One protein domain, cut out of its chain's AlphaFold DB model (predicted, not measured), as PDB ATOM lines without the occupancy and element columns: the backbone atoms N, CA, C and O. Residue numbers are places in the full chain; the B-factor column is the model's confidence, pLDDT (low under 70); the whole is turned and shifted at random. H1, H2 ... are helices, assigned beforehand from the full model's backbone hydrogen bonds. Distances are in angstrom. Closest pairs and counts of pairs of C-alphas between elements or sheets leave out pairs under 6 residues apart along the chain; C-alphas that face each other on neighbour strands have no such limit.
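AT A GLANCE: This is residues 69 to 147 of the 147 residues of an uncharacterized protein of Periconia macrospinosa (UniProt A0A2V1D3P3). Two long helices, H1 and H3, stand at a steep angle to each other and come close at Ile 77 and Ala 109, with the short helix H2 at the turn between them and H4 packed on residues 79 to 83 of H1. From the end of H3 a long stretch without a named element, residues 116 to 131, turns back on itself around His 121 and then runs back to H4. The printed part has 79 residues with four named helices, in the order H1, H2, H3, H4, and no named strand, and its class is all helix. It is compact, with a radius of gyration of the C-alphas of 12.2 A, yet elongated in outline, with spans of 38 by 21 by 20 A.

IN THESE COORDINATES: H1, residues 70 to 83, begins with C-alpha 70 at (380.693, 245.532, 341.388) and is 20.3 A long from first to last C-alpha. H2 follows as residues 88 to 93, 8.9 A long. H3, the longest helix, covers residues 99 to 115 over 24.4 A and ends with C-alpha 115 at (390.546, 250.514, 342.004). H4, residues 132 to 142, is 15.4 A long and ends with C-alpha 142 at (362.260, 261.659, 340.817).

HOW THE PARTS SIT: H1 and H2 are near each other, with 5 pairs of C-alphas within 10 A. H2 and H3 form a helical hairpin: they run opposite ways at a shallow tilt of 19 degrees and only just touch, with 3 pairs of C-alphas within 8 A. The closest C-alphas there are those of Val 92 and Gln 99, 6.0 A apart, and H3 touches H2 with residues 99 to 102 alone. H1 and H3 are close but not clearly touching. Their closest C-alphas, those of Ile 77 and Ala 109, are 6.8 A apart, and the helices run opposite ways at a steep tilt of 53 degrees. H1 touches H4 with residues 79 to 83 alone. The closest C-alphas of H1 and H4, those of Ser 83 and Cys 140, are 5.4 A apart, and the two run the same way at a steep tilt of 56 degrees. H3 and H4 are apart. H2 and H4 are apart, but only just, with their closest C-alphas 8.2 A from each other. Every O i to N i+4 pair is within hydrogen-bond range in H1, H2 and H3, and 6 of 7 are in H4.

THE WHOLE: The two C-alphas farthest apart, those of His 121 and Glu 147, are 38.8 A from each other. The printed part has no cut and ends at Glu 147, the chain's last residue. The links from H1 to H2 and from H2 to H3 are tight, while the link from H3 to H4 is long, with 16 residues. Within that link, residues 119 to 120 pair antiparallel with residues 122 to 123. The mean pLDDT of the printed part is 77.4, and the model's confidence is under 70 at residues 120 to 130 and at residues 140 to 147, of which 140 to 142 belong to H4.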
ATOM      1  N   GLU A  69     378.482 241.987 342.390       85.94
ATOM      2  CA  GLU A  69     377.898 243.262 342.824       85.94
ATOM      3  C   GLU A  69     378.631 244.517 342.311       85.94
ATOM      4  O   GLU A  69     378.086 245.619 342.376       85.94
ATOM      5  N   SER A  70     379.861 244.386 341.796       87.25
ATOM      6  CA  SER A  70     380.693 245.532 341.388       87.25
ATOM      7  C   SER A  70     380.062 246.373 340.277       87.25
ATOM      8  O   SER A  70     380.181 247.597 340.291       87.25
ATOM      9  N   ILE A  71     379.375 245.749 339.314       88.25
ATOM     10  CA  ILE A  71     378.676 246.500 338.261       88.25
ATOM     11  C   ILE A  71     377.561 247.362 338.845       88.25
ATOM     12  O   ILE A  71     377.433 248.519 338.455       88.25
ATOM     13  N   ASP A  72     376.774 246.815 339.767       87.00
ATOM     14  CA  ASP A  72     375.617 247.520 340.315       87.00
ATOM     15  C   ASP A  72     376.056 248.700 341.187       87.00
ATOM     16  O   ASP A  72     375.472 249.778 341.108       87.00
ATOM     17  N   ILE A  73     377.138 248.532 341.957       87.44
ATOM     18  CA  ILE A  73     377.759 249.615 342.736       87.44
ATOM     19  C   ILE A  73     378.258 250.728 341.808       87.44
ATOM     20  O   ILE A  73     378.027 251.910 342.061       87.44
ATOM     21  N   PHE A  74     378.930 250.356 340.721       87.25
ATOM     22  CA  PHE A  74     379.443 251.313 339.752       87.25
ATOM     23  C   PHE A  74     378.325 252.088 339.046       87.25
ATOM     24  O   PHE A  74     378.393 253.313 338.944       87.25
ATOM     25  N   ASP A  75     377.278 251.391 338.599       86.19
ATOM     26  CA  ASP A  75     376.122 252.016 337.961       86.19
ATOM     27  C   ASP A  75     375.369 252.920 338.967       86.19
ATOM     28  O   ASP A  75     374.935 254.006 338.588       86.19
ATOM     29  N   PHE A  76     375.297 252.547 340.254       86.75
ATOM     30  CA  PHE A  76     374.712 253.370 341.324       86.75
ATOM     31  C   PHE A  76     375.473 254.680 341.564       86.75
ATOM     32  O   PHE A  76     374.854 255.743 341.586       86.75
ATOM     33  N   ILE A  77     376.804 254.626 341.696       88.06
ATOM     34  CA  ILE A  77     377.645 255.823 341.888       88.06
ATOM     35  C   ILE A  77     377.449 256.809 340.732       88.06
ATOM     36  O   ILE A  77     377.321 258.014 340.943       88.06
ATOM     37  N   LEU A  78     377.413 256.300 339.500       85.25
ATOM     38  CA  LEU A  78     377.263 257.136 338.314       85.25
ATOM     39  C   LEU A  78     375.861 257.720 338.166       85.25
ATOM     40  O   LEU A  78     375.729 258.835 337.666       85.25
ATOM     41  N   GLU A  79     374.827 256.991 338.582       83.56
ATOM     42  CA  GLU A  79     373.462 257.510 338.570       83.56
ATOM     43  C   GLU A  79     373.267 258.606 339.621       83.56
ATOM     44  O   GLU A  79     372.707 259.650 339.303       83.56
ATOM     45  N   LEU A  80     373.833 258.433 340.819       84.88
ATOM     46  CA  LEU A  80     373.845 259.479 341.844       84.88
ATOM     47  C   LEU A  80     374.585 260.732 341.390       84.88
ATOM     48  O   LEU A  80     374.081 261.838 341.530       84.88
ATOM     49  N   TYR A  81     375.756 260.567 340.773       86.94
ATOM     50  CA  TYR A  81     376.478 261.706 340.214       86.94
ATOM     51  C   TYR A  81     375.636 262.471 339.179       86.94
ATOM     52  O   TYR A  81     375.752 263.687 339.059       86.94
ATOM     53  N   ARG A  82     374.792 261.777 338.404       81.88
ATOM     54  CA  ARG A  82     373.925 262.411 337.398       81.88
ATOM     55  C   ARG A  82     372.749 263.147 338.012       81.88
ATOM     56  O   ARG A  82     372.409 264.204 337.492       81.88
ATOM     57  N   SER A  83     372.139 262.604 339.064       81.94
ATOM     58  CA  SER A  83     370.981 263.234 339.700       81.94
ATOM     59  C   SER A  83     371.348 264.568 340.345       81.94
ATOM     60  O   SER A  83     370.584 265.519 340.229       81.94
ATOM     61  N   CYS A  84     372.547 264.678 340.924       82.56
ATOM     62  CA  CYS A  84     373.039 265.922 341.517       82.56
ATOM     63  C   CYS A  84     374.019 266.708 340.625       82.56
ATOM     64  O   CYS A  84     374.511 267.759 341.015       82.56
ATOM     65  N   SER A  85     374.356 266.213 339.429       81.25
ATOM     66  CA  SER A  85     375.414 266.779 338.565       81.25
ATOM     67  C   SER A  85     376.783 266.955 339.251       81.25
ATOM     68  O   SER A  85     377.595 267.777 338.823       81.25
ATOM     69  N   GLY A  86     377.058 266.160 340.289       82.00
ATOM     70  CA  GLY A  86     378.259 266.260 341.120       82.00
ATOM     71  C   GLY A  86     378.177 267.285 342.257       82.00
ATOM     72  O   GLY A  86     379.171 267.450 342.963       82.00
ATOM     73  N   ASP A  87     377.031 267.944 342.446       87.19
ATOM     74  CA  ASP A  87     376.757 268.844 343.567       87.19
ATOM     75  C   ASP A  87     376.152 268.066 344.749       87.19
ATOM     76  O   ASP A  87     374.939 267.920 344.897       87.19
ATOM     77  N   TRP A  88     377.024 267.477 345.566       87.38
ATOM     78  CA  TRP A  88     376.626 266.603 346.674       87.38
ATOM     79  C   TRP A  88     375.957 267.351 347.832       87.38
ATOM     80  O   TRP A  88     375.203 266.736 348.587       87.38
ATOM     81  N   ASP A  89     376.167 268.665 347.931       88.44
ATOM     82  CA  ASP A  89     375.581 269.497 348.983       88.44
ATOM     83  C   ASP A  89     374.054 269.563 348.852       88.44
ATOM     84  O   ASP A  89     373.353 269.632 349.859       88.44
ATOM     85  N   VAL A  90     373.520 269.438 347.629       88.19
ATOM     86  CA  VAL A  90     372.072 269.357 347.370       88.19
ATOM     87  C   VAL A  90     371.450 268.146 348.069       88.19
ATOM     88  O   VAL A  90     370.412 268.271 348.712       88.19
ATOM     89  N   LEU A  91     372.110 266.983 348.029       84.31
ATOM     90  CA  LEU A  91     371.600 265.765 348.673       84.31
ATOM     91  C   LEU A  91     371.574 265.884 350.201       84.31
ATOM     92  O   LEU A  91     370.707 265.298 350.852       84.31
ATOM     93  N   VAL A  92     372.522 266.631 350.769       87.94
ATOM     94  CA  VAL A  92     372.570 266.903 352.208       87.94
ATOM     95  C   VAL A  92     371.517 267.943 352.591       87.94
ATOM     96  O   VAL A  92     370.791 267.751 353.565       87.94
ATOM     97  N   ALA A  93     371.398 269.022 351.814       87.56
ATOM     98  CA  ALA A  93     370.444 270.103 352.049       87.56
ATOM     99  C   ALA A  93     368.989 269.621 351.986       87.56
ATOM    100  O   ALA A  93     368.159 270.058 352.781       87.56
ATOM    101  N   GLU A  94     368.692 268.686 351.086       84.88
ATOM    102  CA  GLU A  94     367.377 268.058 350.960       84.88
ATOM    103  C   GLU A  94     367.113 266.950 351.995       84.88
ATOM    104  O   GLU A  94     366.047 266.339 351.996       84.88
ATOM    105  N   GLY A  95     368.069 266.662 352.884       84.06
ATOM    106  CA  GLY A  95     367.912 265.655 353.934       84.06
ATOM    107  C   GLY A  95     367.934 264.206 353.435       84.06
ATOM    108  O   GLY A  95     367.624 263.295 354.202       84.06
ATOM    109  N   CYS A  96     368.333 263.963 352.180       82.31
ATOM    110  CA  CYS A  96     368.443 262.614 351.618       82.31
ATOM    111  C   CYS A  96     369.561 261.790 352.279       82.31
ATOM    112  O   CYS A  96     369.483 260.559 352.325       82.31
ATOM    113  N   ILE A  97     370.616 262.459 352.752       85.19
ATOM    114  CA  ILE A  97     371.773 261.850 353.411       85.19
ATOM    115  C   ILE A  97     372.385 262.823 354.428       85.19
ATOM    116  O   ILE A  97     372.398 264.032 354.216       85.19
ATOM    117  N   GLY A  98     372.909 262.307 355.543       87.38
ATOM    118  CA  GLY A  98     373.675 263.125 356.487       87.38
ATOM    119  C   GLY A  98     375.039 263.540 355.921       87.38
ATOM    120  O   GLY A  98     375.631 262.808 355.132       87.38
ATOM    121  N   GLN A  99     375.587 264.679 356.362       87.12
ATOM    122  CA  GLN A  99     376.901 265.153 355.896       87.12
ATOM    123  C   GLN A  99     378.016 264.115 356.118       87.12
ATOM    124  O   GLN A  99     378.811 263.862 355.221       87.12
ATOM    125  N   GLU A 100     378.060 263.481 357.295       85.38
ATOM    126  CA  GLU A 100     379.078 262.466 357.611       85.38
ATOM    127  C   GLU A 100     378.967 261.224 356.713       85.38
ATOM    128  O   GLU A 100     379.978 260.663 356.289       85.38
ATOM    129  N   ASP A 101     377.739 260.804 356.398       83.69
ATOM    130  CA  ASP A 101     377.486 259.653 355.530       83.69
ATOM    131  C   ASP A 101     377.783 259.989 354.063       83.69
ATOM    132  O   ASP A 101     378.259 259.130 353.319       83.69
ATOM    133  N   CYS A 102     377.558 261.244 353.659       87.56
ATOM    134  CA  CYS A 102     377.928 261.762 352.347       87.56
ATOM    135  C   CYS A 102     379.447 261.764 352.165       87.56
ATOM    136  O   CYS A 102     379.946 261.182 351.202       87.56
ATOM    137  N   ASP A 103     380.195 262.320 353.120       86.50
ATOM    138  CA  ASP A 103     381.661 262.282 353.125       86.50
ATOM    139  C   ASP A 103     382.178 260.833 353.029       86.50
ATOM    140  O   ASP A 103     383.023 260.516 352.187       86.50
ATOM    141  N   ALA A 104     381.630 259.922 353.842       83.06
ATOM    142  CA  ALA A 104     382.026 258.515 353.836       83.06
ATOM    143  C   ALA A 104     381.691 257.802 352.513       83.06
ATOM    144  O   ALA A 104     382.460 256.952 352.046       83.06
ATOM    145  N   PHE A 105     380.561 258.149 351.889       87.12
ATOM    146  CA  PHE A 105     380.198 257.649 350.569       87.12
ATOM    147  C   PHE A 105     381.158 258.149 349.488       87.12
ATOM    148  O   PHE A 105     381.560 257.362 348.631       87.12
ATOM    149  N   LEU A 106     381.559 259.421 349.529       88.69
ATOM    150  CA  LEU A 106     382.498 259.990 348.563       88.69
ATOM    151  C   LEU A 106     383.887 259.366 348.681       88.69
ATOM    152  O   LEU A 106     384.470 258.994 347.660       88.69
ATOM    153  N   ASP A 107     384.378 259.154 349.902       85.25
ATOM    154  CA  ASP A 107     385.631 258.433 350.148       85.25
ATOM    155  C   ASP A 107     385.568 256.996 349.595       85.25
ATOM    156  O   ASP A 107     386.507 256.507 348.947       85.25
ATOM    157  N   TYR A 108     384.432 256.320 349.797       85.50
ATOM    158  CA  TYR A 108     384.185 254.997 349.233       85.50
ATOM    159  C   TYR A 108     384.163 255.015 347.703       85.50
ATOM    160  O   TYR A 108     384.845 254.205 347.072       85.50
ATOM    161  N   ALA A 109     383.400 255.927 347.101       88.06
ATOM    162  CA  ALA A 109     383.245 256.032 345.659       88.06
ATOM    163  C   ALA A 109     384.582 256.360 344.982       88.06
ATOM    164  O   ALA A 109     384.937 255.717 343.994       88.06
ATOM    165  N   ALA A 110     385.366 257.285 345.545       86.00
ATOM    166  CA  ALA A 110     386.699 257.622 345.057       86.00
ATOM    167  C   ALA A 110     387.628 256.398 345.068       86.00
ATOM    168  O   ALA A 110     388.280 256.095 344.065       86.00
ATOM    169  N   THR A 111     387.634 255.643 346.169       84.12
ATOM    170  CA  THR A 111     388.451 254.429 346.308       84.12
ATOM    171  C   THR A 111     387.999 253.327 345.346       84.12
ATOM    172  O   THR A 111     388.820 252.719 344.660       84.12
ATOM    173  N   PHE A 112     386.688 253.090 345.250       87.19
ATOM    174  CA  PHE A 112     386.092 252.099 344.355       87.19
ATOM    175  C   PHE A 112     386.421 252.392 342.885       87.19
ATOM    176  O   PHE A 112     386.835 251.495 342.147       87.19
ATOM    177  N   LEU A 113     386.272 253.652 342.460       87.56
ATOM    178  CA  LEU A 113     386.538 254.083 341.088       87.56
ATOM    179  C   LEU A 113     388.031 254.052 340.754       87.56
ATOM    180  O   LEU A 113     388.388 253.650 339.649       87.56
ATOM    181  N   SER A 114     388.904 254.416 341.698       84.25
ATOM    182  CA  SER A 114     390.358 254.317 341.515       84.25
ATOM    183  C   SER A 114     390.817 252.867 341.336       84.25
ATOM    184  O   SER A 114     391.734 252.603 340.561       84.25
ATOM    185  N   ASN A 115     390.182 251.929 342.040       84.38
ATOM    186  CA  ASN A 115     390.546 250.514 342.004       84.38
ATOM    187  C   ASN A 115     389.801 249.713 340.926       84.38
ATOM    188  O   ASN A 115     390.155 248.562 340.681       84.38
ATOM    189  N   ILE A 116     388.776 250.294 340.290       85.62
ATOM    190  CA  ILE A 116     387.863 249.591 339.371       85.62
ATOM    191  C   ILE A 116     387.278 248.339 340.053       85.62
ATOM    192  O   ILE A 116     387.246 247.243 339.494       85.62
ATOM    193  N   GLY A 117     386.826 248.493 341.300       82.00
ATOM    194  CA  GLY A 117     386.296 247.379 342.077       82.00
ATOM    195  C   GLY A 117     386.205 247.641 343.575       82.00
ATOM    196  O   GLY A 117     386.832 248.548 344.119       82.00
ATOM    197  N   ASN A 118     385.428 246.807 344.265       79.31
ATOM    198  CA  ASN A 118     385.169 246.918 345.704       79.31
ATOM    199  C   ASN A 118     386.146 246.120 346.593       79.31
ATOM    200  O   ASN A 118     385.864 245.931 347.778       79.31
ATOM    201  N   TYR A 119     387.279 245.659 346.052       70.50
ATOM    202  CA  TYR A 119     388.271 244.864 346.785       70.50
ATOM    203  C   TYR A 119     389.635 245.565 346.858       70.50
ATOM    204  O   TYR A 119     390.318 245.715 345.851       70.50
ATOM    205  N   TYR A 120     390.050 245.925 348.080       57.81
ATOM    206  CA  TYR A 120     391.443 246.192 348.461       57.81
ATOM    207  C   TYR A 120     391.612 245.995 349.978       57.81
ATOM    208  O   TYR A 120     391.004 246.744 350.729       57.81
ATOM    209  N   HIS A 121     392.395 244.998 350.422       43.50
ATOM    210  CA  HIS A 121     392.748 244.602 351.814       43.50
ATOM    211  C   HIS A 121     391.638 244.483 352.893       43.50
ATOM    212  O   HIS A 121     391.842 243.776 353.874       43.50
ATOM    213  N   LEU A 122     390.456 245.071 352.719       37.44
ATOM    214  CA  LEU A 122     389.241 244.927 353.513       37.44
ATOM    215  C   LEU A 122     388.040 245.239 352.608       37.44
ATOM    216  O   LEU A 122     388.102 246.136 351.770       37.44
ATOM    217  N   LYS A 123     386.919 244.528 352.788       46.78
ATOM    218  CA  LYS A 123     385.626 244.954 352.229       46.78
ATOM    219  C   LYS A 123     385.308 246.346 352.778       46.78
ATOM    220  O   LYS A 123     384.897 246.471 353.931       46.78
ATOM    221  N   PHE A 124     385.498 247.380 351.967       47.91
ATOM    222  CA  PHE A 124     385.075 248.724 352.324       47.91
ATOM    223  C   PHE A 124     383.552 248.794 352.225       47.91
ATOM    224  O   PHE A 124     382.962 248.533 351.177       47.91
ATOM    225  N   ARG A 125     382.908 249.097 353.350       55.56
ATOM    226  CA  ARG A 125     381.480 249.400 353.407       55.56
ATOM    227  C   ARG A 125     381.340 250.902 353.196       55.56
ATOM    228  O   ARG A 125     382.030 251.654 353.873       55.56
ATOM    229  N   ALA A 126     380.451 251.314 352.298       56.78
ATOM    230  CA  ALA A 126     380.310 252.689 351.811       56.78
ATOM    231  C   ALA A 126     379.903 253.756 352.853       56.78
ATOM    232  O   ALA A 126     379.468 254.830 352.463       56.78
ATOM    233  N   GLY A 127     379.956 253.464 354.158       58.91
ATOM    234  CA  GLY A 127     379.482 254.351 355.229       58.91
ATOM    235  C   GLY A 127     377.958 254.476 355.308       58.91
ATOM    236  O   GLY A 127     377.417 254.443 356.402       58.91
ATOM    237  N   LEU A 128     377.274 254.476 354.160       59.97
ATOM    238  CA  LEU A 128     375.824 254.580 354.007       59.97
ATOM    239  C   LEU A 128     375.040 253.660 354.944       59.97
ATOM    240  O   LEU A 128     375.217 252.425 354.963       59.97
ATOM    241  N   ARG A 129     374.084 254.255 355.662       67.25
ATOM    242  CA  ARG A 129     373.078 253.488 356.390       67.25
ATOM    243  C   ARG A 129     372.144 252.828 355.387       67.25
ATOM    244  O   ARG A 129     371.736 253.398 354.380       67.25
ATOM    245  N   ARG A 130     371.730 251.596 355.692       67.75
ATOM    246  CA  ARG A 130     370.807 250.840 354.826       67.75
ATOM    247  C   ARG A 130     369.457 251.553 354.647       67.75
ATOM    248  O   ARG A 130     368.787 251.307 353.652       67.75
ATOM    249  N   SER A 131     369.090 252.424 355.588       71.81
ATOM    250  CA  SER A 131     367.897 253.276 355.549       71.81
ATOM    251  C   SER A 131     367.976 254.419 354.534       71.81
ATOM    252  O   SER A 131     366.935 254.908 354.124       71.81
ATOM    253  N   GLU A 132     369.173 254.828 354.107       73.44
ATOM    254  CA  GLU A 132     369.379 255.966 353.192       73.44
ATOM    255  C   GLU A 132     369.367 255.534 351.722       73.44
ATOM    256  O   GLU A 132     369.057 256.316 350.829       73.44
ATOM    257  N   ILE A 133     369.645 254.253 351.453       76.69
ATOM    258  CA  ILE A 133     369.658 253.695 350.092       76.69
ATOM    259  C   ILE A 133     368.304 253.886 349.377       76.69
ATOM    260  O   ILE A 133     368.312 254.276 348.207       76.69
ATOM    261  N   PRO A 134     367.136 253.650 350.015       77.44
ATOM    262  CA  PRO A 134     365.844 253.936 349.399       77.44
ATOM    263  C   PRO A 134     365.636 255.420 349.075       77.44
ATOM    264  O   PRO A 134     365.131 255.705 347.993       77.44
ATOM    265  N   ALA A 135     366.061 256.334 349.958       74.94
ATOM    266  CA  ALA A 135     365.962 257.784 349.758       74.94
ATOM    267  C   ALA A 135     366.789 258.249 348.560       74.94
ATOM    268  O   ALA A 135     366.257 258.844 347.628       74.94
ATOM    269  N   LEU A 136     368.055 257.842 348.502       74.94
ATOM    270  CA  LEU A 136     368.940 258.115 347.370       74.94
ATOM    271  C   LEU A 136     368.434 257.491 346.066       74.94
ATOM    272  O   LEU A 136     368.491 258.100 345.001       74.94
ATOM    273  N   SER A 137     367.899 256.268 346.135       76.44
ATOM    274  CA  SER A 137     367.306 255.608 344.971       76.44
ATOM    275  C   SER A 137     366.023 256.296 344.498       76.44
ATOM    276  O   SER A 137     365.727 256.232 343.303       76.44
ATOM    277  N   PHE A 138     365.246 256.888 345.406       73.62
ATOM    278  CA  PHE A 138     364.061 257.670 345.081       73.62
ATOM    279  C   PHE A 138     364.457 258.989 344.425       73.62
ATOM    280  O   PHE A 138     364.063 259.195 343.280       73.62
ATOM    281  N   PHE A 139     365.347 259.761 345.053       72.25
ATOM    282  CA  PHE A 139     365.882 261.005 344.499       72.25
ATOM    283  C   PHE A 139     366.480 260.804 343.097       72.25
ATOM    284  O   PHE A 139     366.177 261.556 342.178       72.25
ATOM    285  N   CYS A 140     367.234 259.723 342.862       68.38
ATOM    286  CA  CYS A 140     367.727 259.388 341.518       68.38
ATOM    287  C   CYS A 140     366.624 259.232 340.459       68.38
ATOM    288  O   CYS A 140     366.872 259.461 339.279       68.38
ATOM    289  N   ARG A 141     365.427 258.776 340.845       68.38
ATOM    290  CA  ARG A 141     364.308 258.547 339.918       68.38
ATOM    291  C   ARG A 141     363.430 259.776 339.730       68.38
ATOM    292  O   ARG A 141     362.871 259.929 338.646       68.38
ATOM    293  N   THR A 142     363.256 260.579 340.773       67.94
ATOM    294  CA  THR A 142     362.260 261.659 340.817       67.94
ATOM    295  C   THR A 142     362.882 263.049 340.765       67.94
ATOM    296  O   THR A 142     362.228 263.969 340.289       67.94
ATOM    297  N   GLY A 143     364.138 263.198 341.192       62.69
ATOM    298  CA  GLY A 143     364.754 264.499 341.455       62.69
ATOM    299  C   GLY A 143     364.174 265.203 342.685       62.69
ATOM    300  O   GLY A 143     364.364 266.403 342.828       62.69
ATOM    301  N   GLU A 144     363.445 264.475 343.533       63.06
ATOM    302  CA  GLU A 144     362.772 264.989 344.729       63.06
ATOM    303  C   GLU A 144     363.138 264.119 345.937       63.06
ATOM    304  O   GLU A 144     363.265 262.893 345.810       63.06
ATOM    305  N   ALA A 145     363.293 264.735 347.109       59.62
ATOM    306  CA  ALA A 145     363.489 264.029 348.371       59.62
ATOM    307  C   ALA A 145     362.232 263.253 348.804       59.62
ATOM    308  O   ALA A 145     361.115 263.553 348.383       59.62
ATOM    309  N   ILE A 146     362.415 262.235 349.651       59.03
ATOM    310  CA  ILE A 146     361.288 261.555 350.306       59.03
ATOM    311  C   ILE A 146     360.821 262.443 351.470       59.03
ATOM    312  O   ILE A 146     361.642 262.747 352.333       59.03
ATOM    313  N   GLU A 147     359.539 262.836 351.482       48.84
ATOM    314  CA  GLU A 147     358.876 263.480 352.639       48.84
ATOM    315  C   GLU A 147     358.910 262.614 353.910       48.84
ATOM    316  O   GLU A 147     358.648 261.388 353.817       48.84
TER     317      GLU A 147